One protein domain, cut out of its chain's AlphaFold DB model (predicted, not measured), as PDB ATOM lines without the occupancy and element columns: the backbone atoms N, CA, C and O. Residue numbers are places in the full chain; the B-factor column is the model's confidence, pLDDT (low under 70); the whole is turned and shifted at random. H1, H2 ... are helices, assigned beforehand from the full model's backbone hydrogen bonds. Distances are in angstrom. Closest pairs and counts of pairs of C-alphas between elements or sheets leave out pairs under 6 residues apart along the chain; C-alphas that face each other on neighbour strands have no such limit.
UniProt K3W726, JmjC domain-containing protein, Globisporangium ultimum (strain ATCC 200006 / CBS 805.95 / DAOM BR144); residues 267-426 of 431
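AT A GLANCE: This is residues 267 to 426 of the 431 residues of the protein "JmjC domain-containing protein" of Globisporangium ultimum (strain ATCC 200006 / CBS 805.95 / DAOM BR144) (UniProt K3W726). Two long helices, H1 and H8, cross as a lopsided X, and the shorter helices H2 to H7 fill its wider opening. H6 lies in the crook, touching both long helices, while residues 297 to 302 and 373 to 379 stick out. The printed part has 160 residues with eight named helices, H1 to H8 in chain order, and no named strand: all helix. It is compact, with a radius of gyration of the C-alphas of 16.7 A and spans of 47 by 41 by 35 A.

IN THESE COORDINATES: H1, residues 267 to 296, runs 42.3 A from C-alpha 267 at (183.788, 163.433, 127.506). H8, residues 396 to 425, runs 42.4 A to C-alpha 425 at (199.661, 167.574, 125.008). H6, residues 355 to 373, spans 26.7 A, and H4, residues 328 to 341, 19.6 A. The others are H2, 303 to 309; H3, 313 to 323; H5, 343 to 352; and H7, 386 to 389.

HOW THE PARTS SIT: H1 touches H8 with residues 275 to 280 alone, about perpendicular, only just, at 72 degrees; the closest C-alphas, of Thr 280 and Ile 416, are 6.5 A apart. H6 touches H8 about perpendicular at 79 degrees, closest at C-alphas 355 and 408, 5.0 A. H3 touches H1 at C-alphas 322 and 292, 5.0 A, their closest. H2 and H3 form a hairpin, as do H3 and H4. H4 touches H5, closest at C-alphas 339 and 346, 5.3 A, and H7, closest at C-alphas 339 and 388, 5.5 A. Every O i to N i+4 pair is within hydrogen-bond range in H1 to H6 and H8; H7 is too short for one.

THE WHOLE: C-alphas 267 and 309, the farthest apart, are 49.5 A apart. The printed part has no cut. The link from H6 to H7 is long. Mean pLDDT of the printed part is 82.9; residues 296 to 301, 327 to 328 and 368 to 384 are under 70.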
ATOM      1  N   TYR A 267     183.429 162.103 126.988       88.44
ATOM      2  CA  TYR A 267     183.788 163.433 127.506       88.44
ATOM      3  C   TYR A 267     185.100 163.962 126.956       88.44
ATOM      4  O   TYR A 267     185.201 165.147 126.652       88.44
ATOM      5  N   SER A 268     186.098 163.092 126.799       88.75
ATOM      6  CA  SER A 268     187.394 163.491 126.246       88.75
ATOM      7  C   SER A 268     187.253 164.003 124.812       88.75
ATOM      8  O   SER A 268     187.958 164.932 124.431       88.75
ATOM      9  N   ARG A 269     186.335 163.422 124.026       90.94
ATOM     10  CA  ARG A 269     186.038 163.883 122.666       90.94
ATOM     11  C   ARG A 269     185.321 165.221 122.669       90.94
ATOM     12  O   ARG A 269     185.820 166.140 122.039       90.94
ATOM     13  N   VAL A 270     184.253 165.362 123.455       89.00
ATOM     14  CA  VAL A 270     183.509 166.628 123.573       89.00
ATOM     15  C   VAL A 270     184.425 167.779 124.006       89.00
ATOM     16  O   VAL A 270     184.411 168.840 123.395       89.00
ATOM     17  N   LEU A 271     185.278 167.565 125.014       88.88
ATOM     18  CA  LEU A 271     186.232 168.587 125.461       88.88
ATOM     19  C   LEU A 271     187.265 168.938 124.387       88.88
ATOM     20  O   LEU A 271     187.667 170.095 124.275       88.88
ATOM     21  N   LEU A 272     187.715 167.947 123.614       90.06
ATOM     22  CA  LEU A 272     188.650 168.180 122.522       90.06
ATOM     23  C   LEU A 272     187.977 168.921 121.360       90.06
ATOM     24  O   LEU A 272     188.609 169.787 120.774       90.06
ATOM     25  N   GLU A 273     186.710 168.642 121.062       89.12
ATOM     26  CA  GLU A 273     185.906 169.372 120.073       89.12
ATOM     27  C   GLU A 273     185.723 170.846 120.473       89.12
ATOM     28  O   GLU A 273     186.009 171.739 119.675       89.12
ATOM     29  N   ASP A 274     185.366 171.117 121.733       88.50
ATOM     30  CA  ASP A 274     185.251 172.487 122.258       88.50
ATOM     31  C   ASP A 274     186.600 173.230 122.207       88.50
ATOM     32  O   ASP A 274     186.665 174.406 121.835       88.50
ATOM     33  N   LEU A 275     187.698 172.542 122.548       90.94
ATOM     34  CA  LEU A 275     189.050 173.093 122.442       90.94
ATOM     35  C   LEU A 275     189.418 173.389 120.982       90.94
ATOM     36  O   LEU A 275     189.924 174.467 120.688       90.94
ATOM     37  N   MET A 276     189.129 172.464 120.066       90.69
ATOM     38  CA  MET A 276     189.368 172.629 118.633       90.69
ATOM     39  C   MET A 276     188.621 173.835 118.063       90.69
ATOM     40  O   MET A 276     189.218 174.625 117.328       90.69
ATOM     41  N   LYS A 277     187.347 174.009 118.432       88.75
ATOM     42  CA  LYS A 277     186.544 175.169 118.032       88.75
ATOM     43  C   LYS A 277     187.168 176.464 118.548       88.75
ATOM     44  O   LYS A 277     187.477 177.354 117.762       88.75
ATOM     45  N   ARG A 278     187.459 176.527 119.849       91.06
ATOM     46  CA  ARG A 278     188.071 177.704 120.482       91.06
ATOM     47  C   ARG A 278     189.399 178.101 119.834       91.06
ATOM     48  O   ARG A 278     189.646 179.286 119.621       91.06
ATOM     49  N   GLU A 279     190.266 177.135 119.557       92.31
ATOM     50  CA  GLU A 279     191.588 177.390 118.976       92.31
ATOM     51  C   GLU A 279     191.492 177.777 117.494       92.31
ATOM     52  O   GLU A 279     192.245 178.635 117.030       92.31
ATOM     53  N   THR A 280     190.511 177.227 116.770       90.94
ATOM     54  CA  THR A 280     190.169 177.670 115.411       90.94
ATOM     55  C   THR A 280     189.715 179.129 115.409       90.94
ATOM     56  O   THR A 280     190.272 179.945 114.671       90.94
ATOM     57  N   ASP A 281     188.772 179.485 116.283       89.62
ATOM     58  CA  ASP A 281     188.250 180.849 116.403       89.62
ATOM     59  C   ASP A 281     189.363 181.839 116.767       89.62
ATOM     60  O   ASP A 281     189.500 182.894 116.139       89.62
ATOM     61  N   ALA A 282     190.217 181.477 117.731       91.00
ATOM     62  CA  ALA A 282     191.357 182.289 118.142       91.00
ATOM     63  C   ALA A 282     192.373 182.483 117.003       91.00
ATOM     64  O   ALA A 282     192.870 183.597 116.800       91.00
ATOM     65  N   TYR A 283     192.664 181.429 116.232       92.25
ATOM     66  CA  TYR A 283     193.538 181.515 115.064       92.25
ATOM     67  C   TYR A 283     192.966 182.481 114.022       92.25
ATOM     68  O   TYR A 283     193.654 183.423 113.612       92.25
ATOM     69  N   LEU A 284     191.707 182.293 113.614       89.69
ATOM     70  CA  LEU A 284     191.065 183.132 112.599       89.69
ATOM     71  C   LEU A 284     190.959 184.589 113.065       89.69
ATOM     72  O   LEU A 284     191.263 185.503 112.297       89.69
ATOM     73  N   GLN A 285     190.630 184.828 114.338       87.12
ATOM     74  CA  GLN A 285     190.626 186.166 114.931       87.12
ATOM     75  C   GLN A 285     192.012 186.825 114.881       87.12
ATOM     76  O   GLN A 285     192.132 187.995 114.510       87.12
ATOM     77  N   GLN A 286     193.078 186.088 115.197       88.69
ATOM     78  CA  GLN A 286     194.436 186.619 115.109       88.69
ATOM     79  C   GLN A 286     194.825 186.950 113.659       88.69
ATOM     80  O   GLN A 286     195.501 187.956 113.419       88.69
ATOM     81  N   ARG A 287     194.411 186.128 112.684       87.19
ATOM     82  CA  ARG A 287     194.662 186.388 111.256       87.19
ATOM     83  C   ARG A 287     193.956 187.657 110.796       87.19
ATOM     84  O   ARG A 287     194.635 188.549 110.292       87.19
ATOM     85  N   ARG A 288     192.657 187.778 111.073       85.44
ATOM     86  CA  ARG A 288     191.834 188.978 110.848       85.44
ATOM     87  C   ARG A 288     192.498 190.250 111.377       85.44
ATOM     88  O   ARG A 288     192.726 191.208 110.640       85.44
ATOM     89  N   GLN A 289     192.927 190.231 112.639       82.88
ATOM     90  CA  GLN A 289     193.487 191.413 113.294       82.88
ATOM     91  C   GLN A 289     194.848 191.849 112.730       82.88
ATOM     92  O   GLN A 289     195.122 193.048 112.655       82.88
ATOM     93  N   ARG A 290     195.688 190.901 112.289       83.94
ATOM     94  CA  ARG A 290     196.930 191.225 111.563       83.94
ATOM     95  C   ARG A 290     196.634 191.890 110.219       83.94
ATOM     96  O   ARG A 290     197.333 192.834 109.867       83.94
ATOM     97  N   MET A 291     195.599 191.435 109.508       82.19
ATOM     98  CA  MET A 291     195.242 191.992 108.201       82.19
ATOM     99  C   MET A 291     194.687 193.411 108.307       82.19
ATOM    100  O   MET A 291     195.093 194.262 107.526       82.19
ATOM    101  N   ILE A 292     193.870 193.731 109.321       76.62
ATOM    102  CA  ILE A 292     193.443 195.127 109.551       76.62
ATOM    103  C   ILE A 292     194.652 196.064 109.692       76.62
ATOM    104  O   ILE A 292     194.686 197.126 109.073       76.62
ATOM    105  N   GLN A 293     195.646 195.676 110.500       71.75
ATOM    106  CA  GLN A 293     196.830 196.507 110.748       71.75
ATOM    107  C   GLN A 293     197.663 196.747 109.483       71.75
ATOM    108  O   GLN A 293     198.304 197.791 109.376       71.75
ATOM    109  N   GLN A 294     197.672 195.787 108.556       72.50
ATOM    110  CA  GLN A 294     198.462 195.840 107.327       72.50
ATOM    111  C   GLN A 294     197.717 196.535 106.182       72.50
ATOM    112  O   GLN A 294     198.301 197.376 105.505       72.50
ATOM    113  N   GLU A 295     196.438 196.212 105.996       71.81
ATOM    114  CA  GLU A 295     195.690 196.559 104.788       71.81
ATOM    115  C   GLU A 295     194.763 197.762 104.979       71.81
ATOM    116  O   GLU A 295     194.667 198.612 104.100       71.81
ATOM    117  N   LEU A 296     194.052 197.886 106.103       65.56
ATOM    118  CA  LEU A 296     192.907 198.805 106.167       65.56
ATOM    119  C   LEU A 296     193.263 200.271 106.461       65.56
ATOM    120  O   LEU A 296     192.494 201.143 106.058       65.56
ATOM    121  N   GLY A 297     194.420 200.575 107.061       62.12
ATOM    122  CA  GLY A 297     194.858 201.962 107.307       62.12
ATOM    123  C   GLY A 297     193.781 202.856 107.963       62.12
ATOM    124  O   GLY A 297     192.907 202.364 108.673       62.12
ATOM    125  N   GLN A 298     193.833 204.182 107.755       53.56
ATOM    126  CA  GLN A 298     192.773 205.123 108.193       53.56
ATOM    127  C   GLN A 298     191.763 205.493 107.085       53.56
ATOM    128  O   GLN A 298     190.744 206.119 107.378       53.56
ATOM    129  N   GLU A 299     192.012 205.133 105.823       54.53
ATOM    130  CA  GLU A 299     191.167 205.540 104.692       54.53
ATOM    131  C   GLU A 299     190.039 204.534 104.414       54.53
ATOM    132  O   GLU A 299     190.253 203.432 103.907       54.53
ATOM    133  N   ARG A 300     188.800 204.955 104.700       56.28
ATOM    134  CA  ARG A 300     187.560 204.262 104.311       56.28
ATOM    135  C   ARG A 300     187.178 204.597 102.856       56.28
ATOM    136  O   ARG A 300     186.222 205.333 102.629       56.28
ATOM    137  N   GLY A 301     187.975 204.140 101.887       65.75
ATOM    138  CA  GLY A 301     187.637 204.189 100.451       65.75
ATOM    139  C   GLY A 301     186.713 203.039 100.010       65.75
ATOM    140  O   GLY A 301     186.371 202.192 100.831       65.75
ATOM    141  N   ASP A 302     186.334 202.982  98.722       78.06
ATOM    142  CA  ASP A 302     185.586 201.838  98.162       78.06
ATOM    143  C   ASP A 302     186.462 200.577  98.193       78.06
ATOM    144  O   ASP A 302     187.460 200.460  97.475       78.06
ATOM    145  N   PHE A 303     186.108 199.635  99.066       80.56
ATOM    146  CA  PHE A 303     186.858 198.399  99.255       80.56
ATOM    147  C   PHE A 303     186.903 197.541  97.996       80.56
ATOM    148  O   PHE A 303     187.914 196.882  97.755       80.56
ATOM    149  N   MET A 304     185.873 197.602  97.152       86.38
ATOM    150  CA  MET A 304     185.840 196.820  95.921       86.38
ATOM    151  C   MET A 304     186.863 197.309  94.904       86.38
ATOM    152  O   MET A 304     187.586 196.500  94.324       86.38
ATOM    153  N   GLU A 305     187.028 198.623  94.750       86.19
ATOM    154  CA  GLU A 305     188.076 199.166  93.883       86.19
ATOM    155  C   GLU A 305     189.475 198.742  94.359       86.19
ATOM    156  O   GLU A 305     190.359 198.442  93.555       86.19
ATOM    157  N   ARG A 306     189.679 198.661  95.678       86.81
ATOM    158  CA  ARG A 306     190.948 198.212  96.265       86.81
ATOM    159  C   ARG A 306     191.199 196.725  96.014       86.81
ATOM    160  O   ARG A 306     192.292 196.384  95.573       86.81
ATOM    161  N   ILE A 307     190.193 195.874  96.228       89.62
ATOM    162  CA  ILE A 307     190.243 194.427  95.950       89.62
ATOM    163  C   ILE A 307     190.602 194.168  94.481       89.62
ATOM    164  O   ILE A 307     191.457 193.333  94.187       89.62
ATOM    165  N   LEU A 308     189.984 194.902  93.551       89.25
ATOM    166  CA  LEU A 308     190.227 194.751  92.113       89.25
ATOM    167  C   LEU A 308     191.607 195.268  91.676       89.25
ATOM    168  O   LEU A 308     192.130 194.830  90.655       89.25
ATOM    169  N   ARG A 309     192.213 196.185  92.441       90.00
ATOM    170  CA  ARG A 309     193.568 196.704  92.191       90.00
ATOM    171  C   ARG A 309     194.682 195.825  92.768       90.00
ATOM    172  O   ARG A 309     195.841 196.059  92.416       90.00
ATOM    173  N   CYS A 310     194.372 194.852  93.629       91.06
ATOM    174  CA  CYS A 310     195.355 193.902  94.155       91.06
ATOM    175  C   CYS A 310     196.088 193.195  93.005       91.06
ATOM    176  O   CYS A 310     195.463 192.694  92.070       91.06
ATOM    177  N   GLN A 311     197.416 193.146  93.083       90.12
ATOM    178  CA  GLN A 311     198.277 192.592  92.032       90.12
ATOM    179  C   GLN A 311     198.584 191.108  92.257       90.12
ATOM    180  O   GLN A 311     199.139 190.446  91.379       90.12
ATOM    181  N   SER A 312     198.230 190.572  93.427       92.56
ATOM    182  CA  SER A 312     198.402 189.160  93.754       92.56
ATOM    183  C   SER A 312     197.179 188.559  94.442       92.56
ATOM    184  O   SER A 312     196.385 189.254  95.081       92.56
ATOM    185  N   GLN A 313     197.069 187.232  94.345       93.56
ATOM    186  CA  GLN A 313     196.098 186.428  95.090       93.56
ATOM    187  C   GLN A 313     196.190 186.710  96.599       93.56
ATOM    188  O   GLN A 313     195.178 186.957  97.244       93.56
ATOM    189  N   ALA A 314     197.408 186.738  97.150       92.06
ATOM    190  CA  ALA A 314     197.630 186.944  98.578       92.06
ATOM    191  C   ALA A 314     197.140 188.321  99.058       92.06
ATOM    192  O   ALA A 314     196.493 188.405 100.096       92.06
ATOM    193  N   GLU A 315     197.397 189.390  98.298       90.62
ATOM    194  CA  GLU A 315     196.882 190.734  98.613       90.62
ATOM    195  C   GLU A 315     195.349 190.767  98.608       90.62
ATOM    196  O   GLU A 315     194.735 191.346  99.504       90.62
ATOM    197  N   LYS A 316     194.727 190.107  97.625       92.38
ATOM    198  CA  LYS A 316     193.268 190.051  97.497       92.38
ATOM    199  C   LYS A 316     192.624 189.299  98.661       92.38
ATOM    200  O   LYS A 316     191.681 189.804  99.269       92.38
ATOM    201  N   GLU A 317     193.160 188.130  99.003       93.44
ATOM    202  CA  GLU A 317     192.721 187.350 100.164       93.44
ATOM    203  C   GLU A 317     192.900 188.136 101.467       93.44
ATOM    204  O   GLU A 317     191.975 188.203 102.272       93.44
ATOM    205  N   ASN A 318     194.050 188.786 101.666       90.19
ATOM    206  CA  ASN A 318     194.313 189.594 102.857       90.19
ATOM    207  C   ASN A 318     193.312 190.749 103.002       90.19
ATOM    208  O   ASN A 318     192.812 190.984 104.103       90.19
ATOM    209  N   MET A 319     192.987 191.436 101.901       88.50
ATOM    210  CA  MET A 319     191.987 192.506 101.888       88.50
ATOM    211  C   MET A 319     190.607 191.980 102.290       88.50
ATOM    212  O   MET A 319     189.950 192.552 103.155       88.50
ATOM    213  N   LEU A 320     190.191 190.856 101.706       90.50
ATOM    214  CA  LEU A 320     188.916 190.207 101.999       90.50
ATOM    215  C   LEU A 320     188.830 189.730 103.459       90.50
ATOM    216  O   LEU A 320     187.847 190.011 104.139       90.50
ATOM    217  N   ILE A 321     189.887 189.105 103.984       89.69
ATOM    218  CA  ILE A 321     189.981 188.706 105.399       89.69
ATOM    219  C   ILE A 321     189.925 189.928 106.329       89.69
ATOM    220  O   ILE A 321     189.360 189.858 107.420       89.69
ATOM    221  N   ALA A 322     190.506 191.061 105.926       85.19
ATOM    222  CA  ALA A 322     190.439 192.289 106.709       85.19
ATOM    223  C   ALA A 322     188.997 192.824 106.804       85.19
ATOM    224  O   ALA A 322     188.586 193.258 107.883       85.19
ATOM    225  N   LEU A 323     188.221 192.748 105.712       84.62
ATOM    226  CA  LEU A 323     186.813 193.173 105.681       84.62
ATOM    227  C   LEU A 323     185.925 192.384 106.636       84.62
ATOM    228  O   LEU A 323     185.091 192.990 107.302       84.62
ATOM    229  N   ASP A 324     186.167 191.080 106.781       81.75
ATOM    230  CA  ASP A 324     185.441 190.207 107.720       81.75
ATOM    231  C   ASP A 324     185.535 190.691 109.179       81.75
ATOM    232  O   ASP A 324     184.735 190.332 110.037       81.75
ATOM    233  N   THR A 325     186.493 191.572 109.474       75.31
ATOM    234  CA  THR A 325     186.662 192.155 110.808       75.31
ATOM    235  C   THR A 325     185.940 193.492 111.002       75.31
ATOM    236  O   THR A 325     185.764 193.922 112.143       75.31
ATOM    237  N   LEU A 326     185.559 194.180 109.918       73.44
ATOM    238  CA  LEU A 326     184.786 195.427 109.982       73.44
ATOM    239  C   LEU A 326     183.300 195.155 110.241       73.44
ATOM    240  O   LEU A 326     182.647 195.953 110.913       73.44
ATOM    241  N   GLY A 327     182.816 194.007 109.775       67.38
ATOM    242  CA  GLY A 327     181.472 193.503 109.999       67.38
ATOM    243  C   GLY A 327     181.143 192.381 109.005       67.38
ATOM    244  O   GLY A 327     181.694 192.369 107.901       67.38
ATOM    245  N   PRO A 328     180.231 191.451 109.353       68.50
ATOM    246  CA  PRO A 328     179.780 190.406 108.430       68.50
ATOM    247  C   PRO A 328     179.188 190.986 107.136       68.50
ATOM    248  O   PRO A 328     179.336 190.411 106.063       68.50
ATOM    249  N   SER A 329     178.558 192.164 107.216       75.50
ATOM    250  CA  SER A 329     177.938 192.851 106.079       75.50
ATOM    251  C   SER A 329     178.927 193.266 104.994       75.50
ATOM    252  O   SER A 329     178.636 193.101 103.816       75.50
ATOM    253  N   GLU A 330     180.085 193.806 105.368       80.38
ATOM    254  CA  GLU A 330     181.080 194.358 104.449       80.38
ATOM    255  C   GLU A 330     181.816 193.250 103.699       80.38
ATOM    256  O   GLU A 330     182.041 193.343 102.493       80.38
ATOM    257  N   PHE A 331     182.168 192.180 104.412       86.25
ATOM    258  CA  PHE A 331     182.765 191.003 103.798       86.25
ATOM    259  C   PHE A 331     181.788 190.307 102.855       86.25
ATOM    260  O   PHE A 331     182.168 189.913 101.752       86.25
ATOM    261  N   ARG A 332     180.520 190.205 103.257       83.88
ATOM    262  CA  ARG A 332     179.454 189.635 102.434       83.88
ATOM    263  C   ARG A 332     179.185 190.456 101.179       83.88
ATOM    264  O   ARG A 332     179.124 189.887 100.094       83.88
ATOM    265  N   ASP A 333     179.068 191.778 101.304       85.31
ATOM    266  CA  ASP A 333     178.877 192.676 100.158       85.31
ATOM    267  C   ASP A 333     180.017 192.516  99.145       85.31
ATOM    268  O   ASP A 333     179.770 192.341  97.952       85.31
ATOM    269  N   ALA A 334     181.265 192.460  99.621       89.25
ATOM    270  CA  ALA A 334     182.416 192.251  98.754       89.25
ATOM    271  C   ALA A 334     182.372 190.897  98.026       89.25
ATOM    272  O   ALA A 334     182.626 190.840  96.823       89.25
ATOM    273  N   GLN A 335     182.018 189.811  98.723       92.12
ATOM    274  CA  GLN A 335     181.866 188.489  98.107       92.12
ATOM    275  C   GLN A 335     180.761 188.484  97.043       92.12
ATOM    276  O   GLN A 335     180.985 188.018  95.927       92.12
ATOM    277  N   VAL A 336     179.588 189.046  97.350       90.19
ATOM    278  CA  VAL A 336     178.453 189.089  96.417       90.19
ATOM    279  C   VAL A 336     178.759 189.951  95.200       90.19
ATOM    280  O   VAL A 336     178.454 189.548  94.076       90.19
ATOM    281  N   ARG A 337     179.406 191.104  95.379       91.06
ATOM    282  CA  ARG A 337     179.825 191.958  94.261       91.06
ATOM    283  C   ARG A 337     180.901 191.281  93.415       91.06
ATOM    284  O   ARG A 337     180.807 191.319  92.193       91.06
ATOM    285  N   LEU A 338     181.866 190.581  94.020       92.88
ATOM    286  CA  LEU A 338     182.825 189.764  93.265       92.88
ATOM    287  C   LEU A 338     182.115 188.676  92.452       92.88
ATOM    288  O   LEU A 338     182.389 188.538  91.264       92.88
ATOM    289  N   ALA A 339     181.190 187.935  93.059       92.56
ATOM    290  CA  ALA A 339     180.478 186.849  92.391       92.56
ATOM    291  C   ALA A 339     179.542 187.337  91.270       92.56
ATOM    292  O   ALA A 339     179.455 186.695  90.224       92.56
ATOM    293  N   SER A 340     178.860 188.470  91.464       91.19
ATOM    294  CA  SER A 340     177.867 188.995  90.515       91.19
ATOM    295  C   SER A 340     178.460 189.906  89.437       91.19
ATOM    296  O   SER A 340     178.132 189.752  88.261       91.19
ATOM    297  N   GLU A 341     179.343 190.838  89.803       93.62
ATOM    298  CA  GLU A 341     179.926 191.834  88.891       93.62
ATOM    299  C   GLU A 341     181.211 191.317  88.216       93.62
ATOM    300  O   GLU A 341     181.539 191.726  87.100       93.62
ATOM    301  N   HIS A 342     181.930 190.389  88.863       93.69
ATOM    302  CA  HIS A 342     183.238 189.885  88.419       93.69
ATOM    303  C   HIS A 342     183.371 188.347  88.517       93.69
ATOM    304  O   HIS A 342     184.343 187.847  89.091       93.69
ATOM    305  N   PRO A 343     182.459 187.553  87.921       91.75
ATOM    306  CA  PRO A 343     182.381 186.102  88.137       91.75
ATOM    307  C   PRO A 343     183.671 185.338  87.791       91.75
ATOM    308  O   PRO A 343     184.033 184.391  88.487       91.75
ATOM    309  N   SER A 344     184.404 185.760  86.753       91.25
ATOM    310  CA  SER A 344     185.702 185.159  86.403       91.25
ATOM    311  C   SER A 344     186.761 185.385  87.485       91.25
ATOM    312  O   SER A 344     187.576 184.503  87.744       91.25
ATOM    313  N   GLU A 345     186.735 186.554  88.127       92.06
ATOM    314  CA  GLU A 345     187.645 186.903  89.217       92.06
ATOM    315  C   GLU A 345     187.291 186.126  90.487       92.06
ATOM    316  O   GLU A 345     188.174 185.577  91.142       92.06
ATOM    317  N   TRP A 346     185.996 186.019  90.801       94.31
ATOM    318  CA  TRP A 346     185.501 185.210  91.916       94.31
ATOM    319  C   TRP A 346     185.891 183.737  91.763       94.31
ATOM    320  O   TRP A 346     186.435 183.136  92.688       94.31
ATOM    321  N   ARG A 347     185.704 183.171  90.565       92.94
ATOM    322  CA  ARG A 347     186.120 181.798  90.267       92.94
ATOM    323  C   ARG A 347     187.629 181.610  90.431       92.94
ATOM    324  O   ARG A 347     188.048 180.680  91.116       92.94
ATOM    325  N   PHE A 348     188.439 182.501  89.853       92.69
ATOM    326  CA  PHE A 348     189.898 182.434  89.968       92.69
ATOM    327  C   PHE A 348     190.366 182.528  91.428       92.69
ATOM    328  O   PHE A 348     191.242 181.768  91.848       92.69
ATOM    329  N   LEU A 349     189.754 183.423  92.212       95.31
ATOM    330  CA  LEU A 349     190.027 183.576  93.637       95.31
ATOM    331  C   LEU A 349     189.763 182.267  94.393       95.31
ATOM    332  O   LEU A 349     190.624 181.849  95.164       95.31
ATOM    333  N   LEU A 350     188.626 181.605  94.156       95.25
ATOM    334  CA  LEU A 350     188.274 180.343  94.819       95.25
ATOM    335  C   LEU A 350     189.166 179.171  94.383       95.25
ATOM    336  O   LEU A 350     189.619 178.402  95.230       95.25
ATOM    337  N   GLU A 351     189.480 179.052  93.089       93.69
ATOM    338  CA  GLU A 351     190.372 178.006  92.554       93.69
ATOM    339  C   GLU A 351     191.777 178.064  93.181       93.69
ATOM    340  O   GLU A 351     192.433 177.033  93.370       93.69
ATOM    341  N   ASN A 352     192.228 179.267  93.543       95.06
ATOM    342  CA  ASN A 352     193.564 179.523  94.078       95.06
ATOM    343  C   ASN A 352     193.579 179.868  95.578       95.06
ATOM    344  O   ASN A 352     194.658 180.109  96.123       95.06
ATOM    345  N   ALA A 353     192.423 179.833  96.248       96.50
ATOM    346  CA  ALA A 353     192.247 180.257  97.636       96.50
ATOM    347  C   ALA A 353     193.228 179.561  98.593       96.50
ATOM    348  O   ALA A 353     193.375 178.336  98.545       96.50
ATOM    349  N   SER A 354     193.887 180.287  99.496       96.25
ATOM    350  CA  SER A 354     194.674 179.659 100.568       96.25
ATOM    351  C   SER A 354     193.792 178.891 101.562       96.25
ATOM    352  O   SER A 354     192.606 179.169 101.707       96.25
ATOM    353  N   GLU A 355     194.368 177.927 102.285       95.56
ATOM    354  CA  GLU A 355     193.670 177.180 103.351       95.56
ATOM    355  C   GLU A 355     193.051 178.104 104.409       95.56
ATOM    356  O   GLU A 355     191.919 177.897 104.836       95.56
ATOM    357  N   ASP A 356     193.784 179.151 104.798       93.56
ATOM    358  CA  ASP A 356     193.317 180.135 105.771       93.56
ATOM    359  C   ASP A 356     192.132 180.943 105.218       93.56
ATOM    360  O   ASP A 356     191.170 181.189 105.945       93.56
ATOM    361  N   PHE A 357     192.175 181.344 103.943       94.44
ATOM    362  CA  PHE A 357     191.074 182.080 103.324       94.44
ATOM    363  C   PHE A 357     189.830 181.206 103.150       94.44
ATOM    364  O   PHE A 357     188.727 181.650 103.465       94.44
ATOM    365  N   VAL A 358     190.004 179.942 102.744       94.94
ATOM    366  CA  VAL A 358     188.909 178.962 102.706       94.94
ATOM    367  C   VAL A 358     188.263 178.820 104.081       94.94
ATOM    368  O   VAL A 358     187.042 178.857 104.169       94.94
ATOM    369  N   ALA A 359     189.050 178.725 105.156       92.56
ATOM    370  CA  ALA A 359     188.509 178.630 106.508       92.56
ATOM    371  C   ALA A 359     187.678 179.864 106.903       92.56
ATOM    372  O   ALA A 359     186.594 179.705 107.468       92.56
ATOM    373  N   VAL A 360     188.141 181.078 106.575       91.38
ATOM    374  CA  VAL A 360     187.380 182.322 106.800       91.38
ATOM    375  C   VAL A 360     186.070 182.318 106.008       91.38
ATOM    376  O   VAL A 360     185.015 182.537 106.600       91.38
ATOM    377  N   LEU A 361     186.123 182.002 104.708       91.12
ATOM    378  CA  LEU A 361     184.940 181.917 103.845       91.12
ATOM    379  C   LEU A 361     183.915 180.926 104.392       91.12
ATOM    380  O   LEU A 361     182.765 181.289 104.614       91.12
ATOM    381  N   THR A 362     184.331 179.689 104.669       88.50
ATOM    382  CA  THR A 362     183.394 178.651 105.109       88.50
ATOM    383  C   THR A 362     182.821 178.937 106.490       88.50
ATOM    384  O   THR A 362     181.664 178.621 106.723       88.50
ATOM    385  N   THR A 363     183.585 179.574 107.385       85.81
ATOM    386  CA  THR A 363     183.063 179.998 108.696       85.81
ATOM    387  C   THR A 363     182.001 181.088 108.533       85.81
ATOM    388  O   THR A 363     180.996 181.074 109.236       85.81
ATOM    389  N   SER A 364     182.207 182.022 107.596       84.19
ATOM    390  CA  SER A 364     181.217 183.054 107.270       84.19
ATOM    391  C   SER A 364     179.940 182.440 106.703       84.19
ATOM    392  O   SER A 364     178.859 182.783 107.166       84.19
ATOM    393  N   TRP A 365     180.055 181.524 105.737       85.50
ATOM    394  CA  TRP A 365     178.895 180.872 105.117       85.50
ATOM    395  C   TRP A 365     178.111 180.013 106.124       85.50
ATOM    396  O   TRP A 365     176.886 180.043 106.133       85.50
ATOM    397  N   GLU A 366     178.798 179.311 107.030       78.75
ATOM    398  CA  GLU A 366     178.160 178.503 108.083       78.75
ATOM    399  C   GLU A 366     177.435 179.352 109.131       78.75
ATOM    400  O   GLU A 366     176.327 179.014 109.541       78.75
ATOM    401  N   ALA A 367     178.026 180.475 109.551       73.62
ATOM    402  CA  ALA A 367     177.382 181.386 110.494       73.62
ATOM    403  C   ALA A 367     176.083 181.988 109.925       73.62
ATOM    404  O   ALA A 367     175.165 182.313 110.681       73.62
ATOM    405  N   GLU A 368     175.995 182.135 108.602       66.31
ATOM    406  CA  GLU A 368     174.795 182.606 107.910       66.31
ATOM    407  C   GLU A 368     173.721 181.524 107.814       66.31
ATOM    408  O   GLU A 368     172.564 181.812 108.119       66.31
ATOM    409  N   GLU A 369     174.090 180.286 107.468       63.38
ATOM    410  CA  GLU A 369     173.174 179.138 107.535       63.38
ATOM    411  C   GLU A 369     172.573 179.006 108.941       63.38
ATOM    412  O   GLU A 369     171.355 178.874 109.090       63.38
ATOM    413  N   GLU A 370     173.401 179.148 109.980       61.34
ATOM    414  CA  GLU A 370     172.947 179.191 111.367       61.34
ATOM    415  C   GLU A 370     172.017 180.394 111.619       61.34
ATOM    416  O   GLU A 370     170.902 180.214 112.105       61.34
ATOM    417  N   ALA A 371     172.400 181.627 111.273       59.69
ATOM    418  CA  ALA A 371     171.586 182.822 111.536       59.69
ATOM    419  C   ALA A 371     170.205 182.790 110.854       59.69
ATOM    420  O   ALA A 371     169.206 183.193 111.467       59.69
ATOM    421  N   VAL A 372     170.147 182.286 109.616       57.53
ATOM    422  CA  VAL A 372     168.906 182.058 108.865       57.53
ATOM    423  C   VAL A 372     168.073 180.982 109.552       57.53
ATOM    424  O   VAL A 372     166.886 181.206 109.802       57.53
ATOM    425  N   ALA A 373     168.691 179.861 109.943       51.09
ATOM    426  CA  ALA A 373     168.010 178.815 110.693       51.09
ATOM    427  C   ALA A 373     167.435 179.360 112.011       51.09
ATOM    428  O   ALA A 373     166.279 179.094 112.327       51.09
ATOM    429  N   PHE A 374     168.169 180.183 112.766       49.09
ATOM    430  CA  PHE A 374     167.723 180.730 114.056       49.09
ATOM    431  C   PHE A 374     166.679 181.854 113.970       49.09
ATOM    432  O   PHE A 374     166.214 182.316 115.011       49.09
ATOM    433  N   GLY A 375     166.255 182.275 112.771       48.22
ATOM    434  CA  GLY A 375     165.214 183.296 112.600       48.22
ATOM    435  C   GLY A 375     165.579 184.660 113.200       48.22
ATOM    436  O   GLY A 375     164.696 185.477 113.462       48.22
ATOM    437  N   ASN A 376     166.872 184.907 113.433       45.41
ATOM    438  CA  ASN A 376     167.371 186.110 114.098       45.41
ATOM    439  C   ASN A 376     167.398 187.340 113.183       45.41
ATOM    440  O   ASN A 376     167.768 188.421 113.639       45.41
ATOM    441  N   ASP A 377     166.990 187.202 111.919       43.38
ATOM    442  CA  ASP A 377     167.112 188.277 110.948       43.38
ATOM    443  C   ASP A 377     165.837 188.493 110.125       43.38
ATOM    444  O   ASP A 377     165.756 188.222 108.930       43.38
ATOM    445  N   SER A 378     164.815 189.071 110.764       40.00
ATOM    446  CA  SER A 378     163.669 189.648 110.047       40.00
ATOM    447  C   SER A 378     164.026 190.938 109.281       40.00
ATOM    448  O   SER A 378     163.133 191.561 108.710       40.00
ATOM    449  N   ASN A 379     165.305 191.351 109.279       40.00
ATOM    450  CA  ASN A 379     165.830 192.524 108.575       40.00
ATOM    451  C   ASN A 379     167.020 192.228 107.630       40.00
ATOM    452  O   ASN A 379     167.451 193.155 106.943       40.00
ATOM    453  N   ALA A 380     167.487 190.979 107.470       43.88
ATOM    454  CA  ALA A 380     168.386 190.578 106.372       43.88
ATOM    455  C   ALA A 380     167.631 190.447 105.039       43.88
ATOM    456  O   ALA A 380     167.779 189.496 104.279       43.88
ATOM    457  N   ALA A 381     166.805 191.437 104.723       42.31
ATOM    458  CA  ALA A 381     166.319 191.631 103.375       42.31
ATOM    459  C   ALA A 381     167.414 192.354 102.579       42.31
ATOM    460  O   ALA A 381     167.644 193.541 102.804       42.31
ATOM    461  N   SER A 382     168.107 191.655 101.670       48.22
ATOM    462  CA  SER A 382     168.347 192.125 100.281       48.22
ATOM    463  C   SER A 382     169.456 191.393  99.519       48.22
ATOM    464  O   SER A 382     169.512 191.538  98.300       48.22
ATOM    465  N   THR A 383     170.333 190.629 100.173       57.44
ATOM    466  CA  THR A 383     171.477 190.018  99.479       57.44
ATOM    467  C   THR A 383     171.193 188.554  99.148       57.44
ATOM    468  O   THR A 383     171.178 187.709 100.036       57.44
ATOM    469  N   ASP A 384     170.949 188.255  97.871       66.94
ATOM    470  CA  ASP A 384     170.825 186.883  97.378       66.94
ATOM    471  C   ASP A 384     172.194 186.187  97.424       66.94
ATOM    472  O   ASP A 384     173.072 186.464  96.608       66.94
ATOM    473  N   LEU A 385     172.387 185.305  98.406       73.44
ATOM    474  CA  LEU A 385     173.630 184.553  98.592       73.44
ATOM    475  C   LEU A 385     173.779 183.398  97.599       73.44
ATOM    476  O   LEU A 385     174.893 182.902  97.432       73.44
ATOM    477  N   SER A 386     172.712 183.004  96.889       77.62
ATOM    478  CA  SER A 386     172.794 181.933  95.885       77.62
ATOM    479  C   SER A 386     173.829 182.254  94.802       77.62
ATOM    480  O   SER A 386     174.525 181.363  94.312       77.62
ATOM    481  N   VAL A 387     174.038 183.547  94.522       83.81
ATOM    482  CA  VAL A 387     175.017 184.019  93.542       83.81
ATOM    483  C   VAL A 387     176.458 183.640  93.885       83.81
ATOM    484  O   VAL A 387     177.244 183.397  92.970       83.81
ATOM    485  N   LEU A 388     176.805 183.527  95.175       84.75
ATOM    486  CA  LEU A 388     178.137 183.086  95.614       84.75
ATOM    487  C   LEU A 388     178.442 181.673  95.123       84.75
ATOM    488  O   LEU A 388     179.593 181.356  94.812       84.75
ATOM    489  N   PHE A 389     177.396 180.853  95.039       85.31
ATOM    490  CA  PHE A 389     177.473 179.431  94.756       85.31
ATOM    491  C   PHE A 389     177.251 179.088  93.279       85.31
ATOM    492  O   PHE A 389     177.514 177.955  92.889       85.31
ATOM    493  N   ASN A 390     176.885 180.056  92.430       85.19
ATOM    494  CA  ASN A 390     176.725 179.860  90.980       85.19
ATOM    495  C   ASN A 390     177.993 179.339  90.279       85.19
ATOM    496  O   ASN A 390     177.917 178.817  89.172       85.19
ATOM    497  N   VAL A 391     179.166 179.490  90.897       83.19
ATOM    498  CA  VAL A 391     180.438 178.932  90.404       83.19
ATOM    499  C   VAL A 391     180.545 177.414  90.577       83.19
ATOM    500  O   VAL A 391     181.375 176.787  89.916       83.19
ATOM    501  N   PHE A 392     179.726 176.836  91.457       81.31
ATOM    502  CA  PHE A 392     179.604 175.401  91.704       81.31
ATOM    503  C   PHE A 392     178.443 174.830  90.885       81.31
ATOM    504  O   PHE A 392     177.534 174.214  91.434       81.31
ATOM    505  N   THR A 393     178.454 175.077  89.577       77.50
ATOM    506  CA  THR A 393     177.543 174.413  88.640       77.50
ATOM    507  C   THR A 393     177.660 172.892  88.767       77.50
ATOM    508  O   THR A 393     178.735 172.377  89.076       77.50
ATOM    509  N   ASP A 394     176.585 172.160  88.465       70.94
ATOM    510  CA  ASP A 394     176.570 170.682  88.450       70.94
ATOM    511  C   ASP A 394     177.355 170.080  87.260       70.94
ATOM    512  O   ASP A 394     177.080 168.980  86.785       70.94
ATOM    513  N   ASP A 395     178.319 170.827  86.720       81.19
ATOM    514  CA  ASP A 395     179.278 170.323  85.752       81.19
ATOM    515  C   ASP A 395     180.550 169.823  86.455       81.19
ATOM    516  O   ASP A 395     180.793 170.052  87.644       81.19
ATOM    517  N   SER A 396     181.402 169.137  85.693       82.56
ATOM    518  CA  SER A 396     182.641 168.562  86.221       82.56
ATOM    519  C   SER A 396     183.589 169.599  86.832       82.56
ATOM    520  O   SER A 396     184.399 169.258  87.694       82.56
ATOM    521  N   ASP A 397     183.530 170.850  86.374       84.12
ATOM    522  CA  ASP A 397     184.434 171.905  86.820       84.12
ATOM    523  C   ASP A 397     183.947 172.534  88.134       84.12
ATOM    524  O   ASP A 397     184.770 172.859  88.997       84.12
ATOM    525  N   GLY A 398     182.632 172.683  88.318       85.31
ATOM    526  CA  GLY A 398     182.014 173.113  89.572       85.31
ATOM    527  C   GLY A 398     182.166 172.077  90.690       85.31
ATOM    528  O   GLY A 398     182.614 172.421  91.790       85.31
ATOM    529  N   GLU A 399     181.917 170.794  90.403       83.75
ATOM    530  CA  GLU A 399     182.135 169.692  91.358       83.75
ATOM    531  C   GLU A 399     183.600 169.594  91.809       83.75
ATOM    532  O   GLU A 399     183.905 169.398  92.996       83.75
ATOM    533  N   ARG A 400     184.534 169.770  90.866       88.44
ATOM    534  CA  ARG A 400     185.970 169.763  91.152       88.44
ATOM    535  C   ARG A 400     186.367 170.922  92.064       88.44
ATOM    536  O   ARG A 400     187.107 170.697  93.024       88.44
ATOM    537  N   LEU A 401     185.881 172.133  91.787       90.19
ATOM    538  CA  LEU A 401     186.151 173.304  92.621       90.19
ATOM    539  C   LEU A 401     185.609 173.104  94.044       90.19
ATOM    540  O   LEU A 401     186.331 173.326  95.017       90.19
ATOM    541  N   ARG A 402     184.374 172.605  94.178       88.44
ATOM    542  CA  ARG A 402     183.766 172.286  95.479       88.44
ATOM    543  C   ARG A 402     184.617 171.290  96.267       88.44
ATOM    544  O   ARG A 402     184.931 171.521  97.435       88.44
ATOM    545  N   SER A 403     185.047 170.214  95.609       88.00
ATOM    546  CA  SER A 403     185.907 169.186  96.207       88.00
ATOM    547  C   SER A 403     187.246 169.759  96.681       88.00
ATOM    548  O   SER A 403     187.711 169.443  97.777       88.00
ATOM    549  N   GLN A 404     187.850 170.652  95.891       91.94
ATOM    550  CA  GLN A 404     189.109 171.312  96.231       91.94
ATOM    551  C   GLN A 404     188.978 172.217  97.465       91.94
ATOM    552  O   GLN A 404     189.846 172.186  98.341       91.94
ATOM    553  N   LEU A 405     187.905 173.009  97.563       93.00
ATOM    554  CA  LEU A 405     187.655 173.854  98.734       93.00
ATOM    555  C   LEU A 405     187.439 173.008  99.994       93.00
ATOM    556  O   LEU A 405     188.045 173.286 101.030       93.00
ATOM    557  N   MET A 406     186.662 171.926  99.900       88.94
ATOM    558  CA  MET A 406     186.445 171.016 101.031       88.94
ATOM    559  C   MET A 406     187.746 170.350 101.500       88.94
ATOM    560  O   MET A 406     187.974 170.235 102.702       88.94
ATOM    561  N   GLN A 407     188.641 169.984 100.579       90.75
ATOM    562  CA  GLN A 407     189.960 169.448 100.927       90.75
ATOM    563  C   GLN A 407     190.847 170.490 101.634       90.75
ATOM    564  O   GLN A 407     191.543 170.166 102.600       90.75
ATOM    565  N   LYS A 408     190.830 171.751 101.184       94.19
ATOM    566  CA  LYS A 408     191.575 172.843 101.838       94.19
ATOM    567  C   LYS A 408     191.046 173.123 103.242       94.19
ATOM    568  O   LYS A 408     191.843 173.310 104.158       94.19
ATOM    569  N   LYS A 409     189.724 173.083 103.426       91.50
ATOM    570  CA  LYS A 409     189.082 173.200 104.741       91.50
ATOM    571  C   LYS A 409     189.534 172.091 105.695       91.50
ATOM    572  O   LYS A 409     189.930 172.384 106.819       91.50
ATOM    573  N   GLU A 410     189.557 170.838 105.241       89.12
ATOM    574  CA  GLU A 410     190.074 169.720 106.046       89.12
ATOM    575  C   GLU A 410     191.556 169.879 106.378       89.12
ATOM    576  O   GLU A 410     191.972 169.637 107.510       89.12
ATOM    577  N   THR A 411     192.360 170.324 105.411       92.25
ATOM    578  CA  THR A 411     193.798 170.547 105.618       92.25
ATOM    579  C   THR A 411     194.033 171.615 106.687       92.25
ATOM    580  O   THR A 411     194.843 171.421 107.598       92.25
ATOM    581  N   PHE A 412     193.258 172.701 106.644       93.56
ATOM    582  CA  PHE A 412     193.255 173.731 107.675       93.56
ATOM    583  C   PHE A 412     192.860 173.169 109.051       93.56
ATOM    584  O   PHE A 412     193.571 173.370 110.035       93.56
ATOM    585  N   GLN A 413     191.761 172.417 109.130       90.12
ATOM    586  CA  GLN A 413     191.292 171.794 110.372       90.12
ATOM    587  C   GLN A 413     192.333 170.825 110.958       90.12
ATOM    588  O   GLN A 413     192.582 170.825 112.166       90.12
ATOM    589  N   HIS A 414     193.005 170.050 110.105       90.56
ATOM    590  CA  HIS A 414     194.099 169.168 110.497       90.56
ATOM    591  C   HIS A 414     195.314 169.950 111.018       90.56
ATOM    592  O   HIS A 414     195.897 169.579 112.036       90.56
ATOM    593  N   LYS A 415     195.678 171.066 110.371       92.19
ATOM    594  CA  LYS A 415     196.741 171.974 110.832       92.19
ATOM    595  C   LYS A 415     196.443 172.522 112.231       92.19
ATOM    596  O   LYS A 415     197.326 172.473 113.089       92.19
ATOM    597  N   ILE A 416     195.216 172.989 112.483       92.38
ATOM    598  CA  ILE A 416     194.806 173.431 113.825       92.38
ATOM    599  C   ILE A 416     194.873 172.260 114.810       92.38
ATOM    600  O   ILE A 416     195.444 172.406 115.886       92.38
ATOM    601  N   CYS A 417     194.399 171.074 114.423       91.38
ATOM    602  CA  CYS A 417     194.451 169.877 115.265       91.38
ATOM    603  C   CYS A 417     195.887 169.531 115.674       91.38
ATOM    604  O   CYS A 417     196.171 169.363 116.858       91.38
ATOM    605  N   ALA A 418     196.822 169.506 114.724       91.12
ATOM    606  CA  ALA A 418     198.232 169.265 115.005       91.12
ATOM    607  C   ALA A 418     198.815 170.317 115.963       91.12
ATOM    608  O   ALA A 418     199.545 169.964 116.892       91.12
ATOM    609  N   GLN A 419     198.453 171.593 115.788       90.88
ATOM    610  CA  GLN A 419     198.880 172.668 116.683       90.88
ATOM    611  C   GLN A 419     198.337 172.480 118.104       90.88
ATOM    612  O   GLN A 419     199.116 172.574 119.049       90.88
ATOM    613  N   VAL A 420     197.043 172.185 118.257       91.44
ATOM    614  CA  VAL A 420     196.397 171.940 119.557       91.44
ATOM    615  C   VAL A 420     197.025 170.743 120.259       91.44
ATOM    616  O   VAL A 420     197.371 170.817 121.439       91.44
ATOM    617  N   MET A 421     197.225 169.647 119.526       90.81
ATOM    618  CA  MET A 421     197.801 168.422 120.070       90.81
ATOM    619  C   MET A 421     199.246 168.621 120.534       90.81
ATOM    620  O   MET A 421     199.630 168.126 121.600       90.81
ATOM    621  N   PHE A 422     200.030 169.402 119.794       91.62
ATOM    622  CA  PHE A 422     201.396 169.733 120.179       91.62
ATOM    623  C   PHE A 422     201.445 170.713 121.359       91.62
ATOM    624  O   PHE A 422     202.133 170.447 122.342       91.62
ATOM    625  N   SER A 423     200.707 171.826 121.297       90.50
ATOM    626  CA  SER A 423     200.758 172.884 122.316       90.50
ATOM    627  C   SER A 423     200.176 172.450 123.661       90.50
ATOM    628  O   SER A 423     200.674 172.869 124.704       90.50
ATOM    629  N   THR A 424     199.146 171.601 123.637       91.00
ATOM    630  CA  THR A 424     198.402 171.198 124.837       91.00
ATOM    631  C   THR A 424     198.930 169.893 125.423       91.00
ATOM    632  O   THR A 424     199.021 169.761 126.642       91.00
ATOM    633  N   PHE A 425     199.301 168.929 124.573       90.94
ATOM    634  CA  PHE A 425     199.661 167.574 125.008       90.94
ATOM    635  C   PHE A 425     201.097 167.159 124.658       90.94
ATOM    636  O   PHE A 425     201.523 166.075 125.052       90.94
ATOM    637  N   GLY A 426     201.857 167.978 123.922       91.31
ATOM    638  CA  GLY A 426     203.201 167.617 123.456       91.31
ATOM    639  C   GLY A 426     203.208 166.489 122.417       91.31
ATOM    640  O   GLY A 426     204.224 165.815 122.248       91.31
TER     641      GLY A 426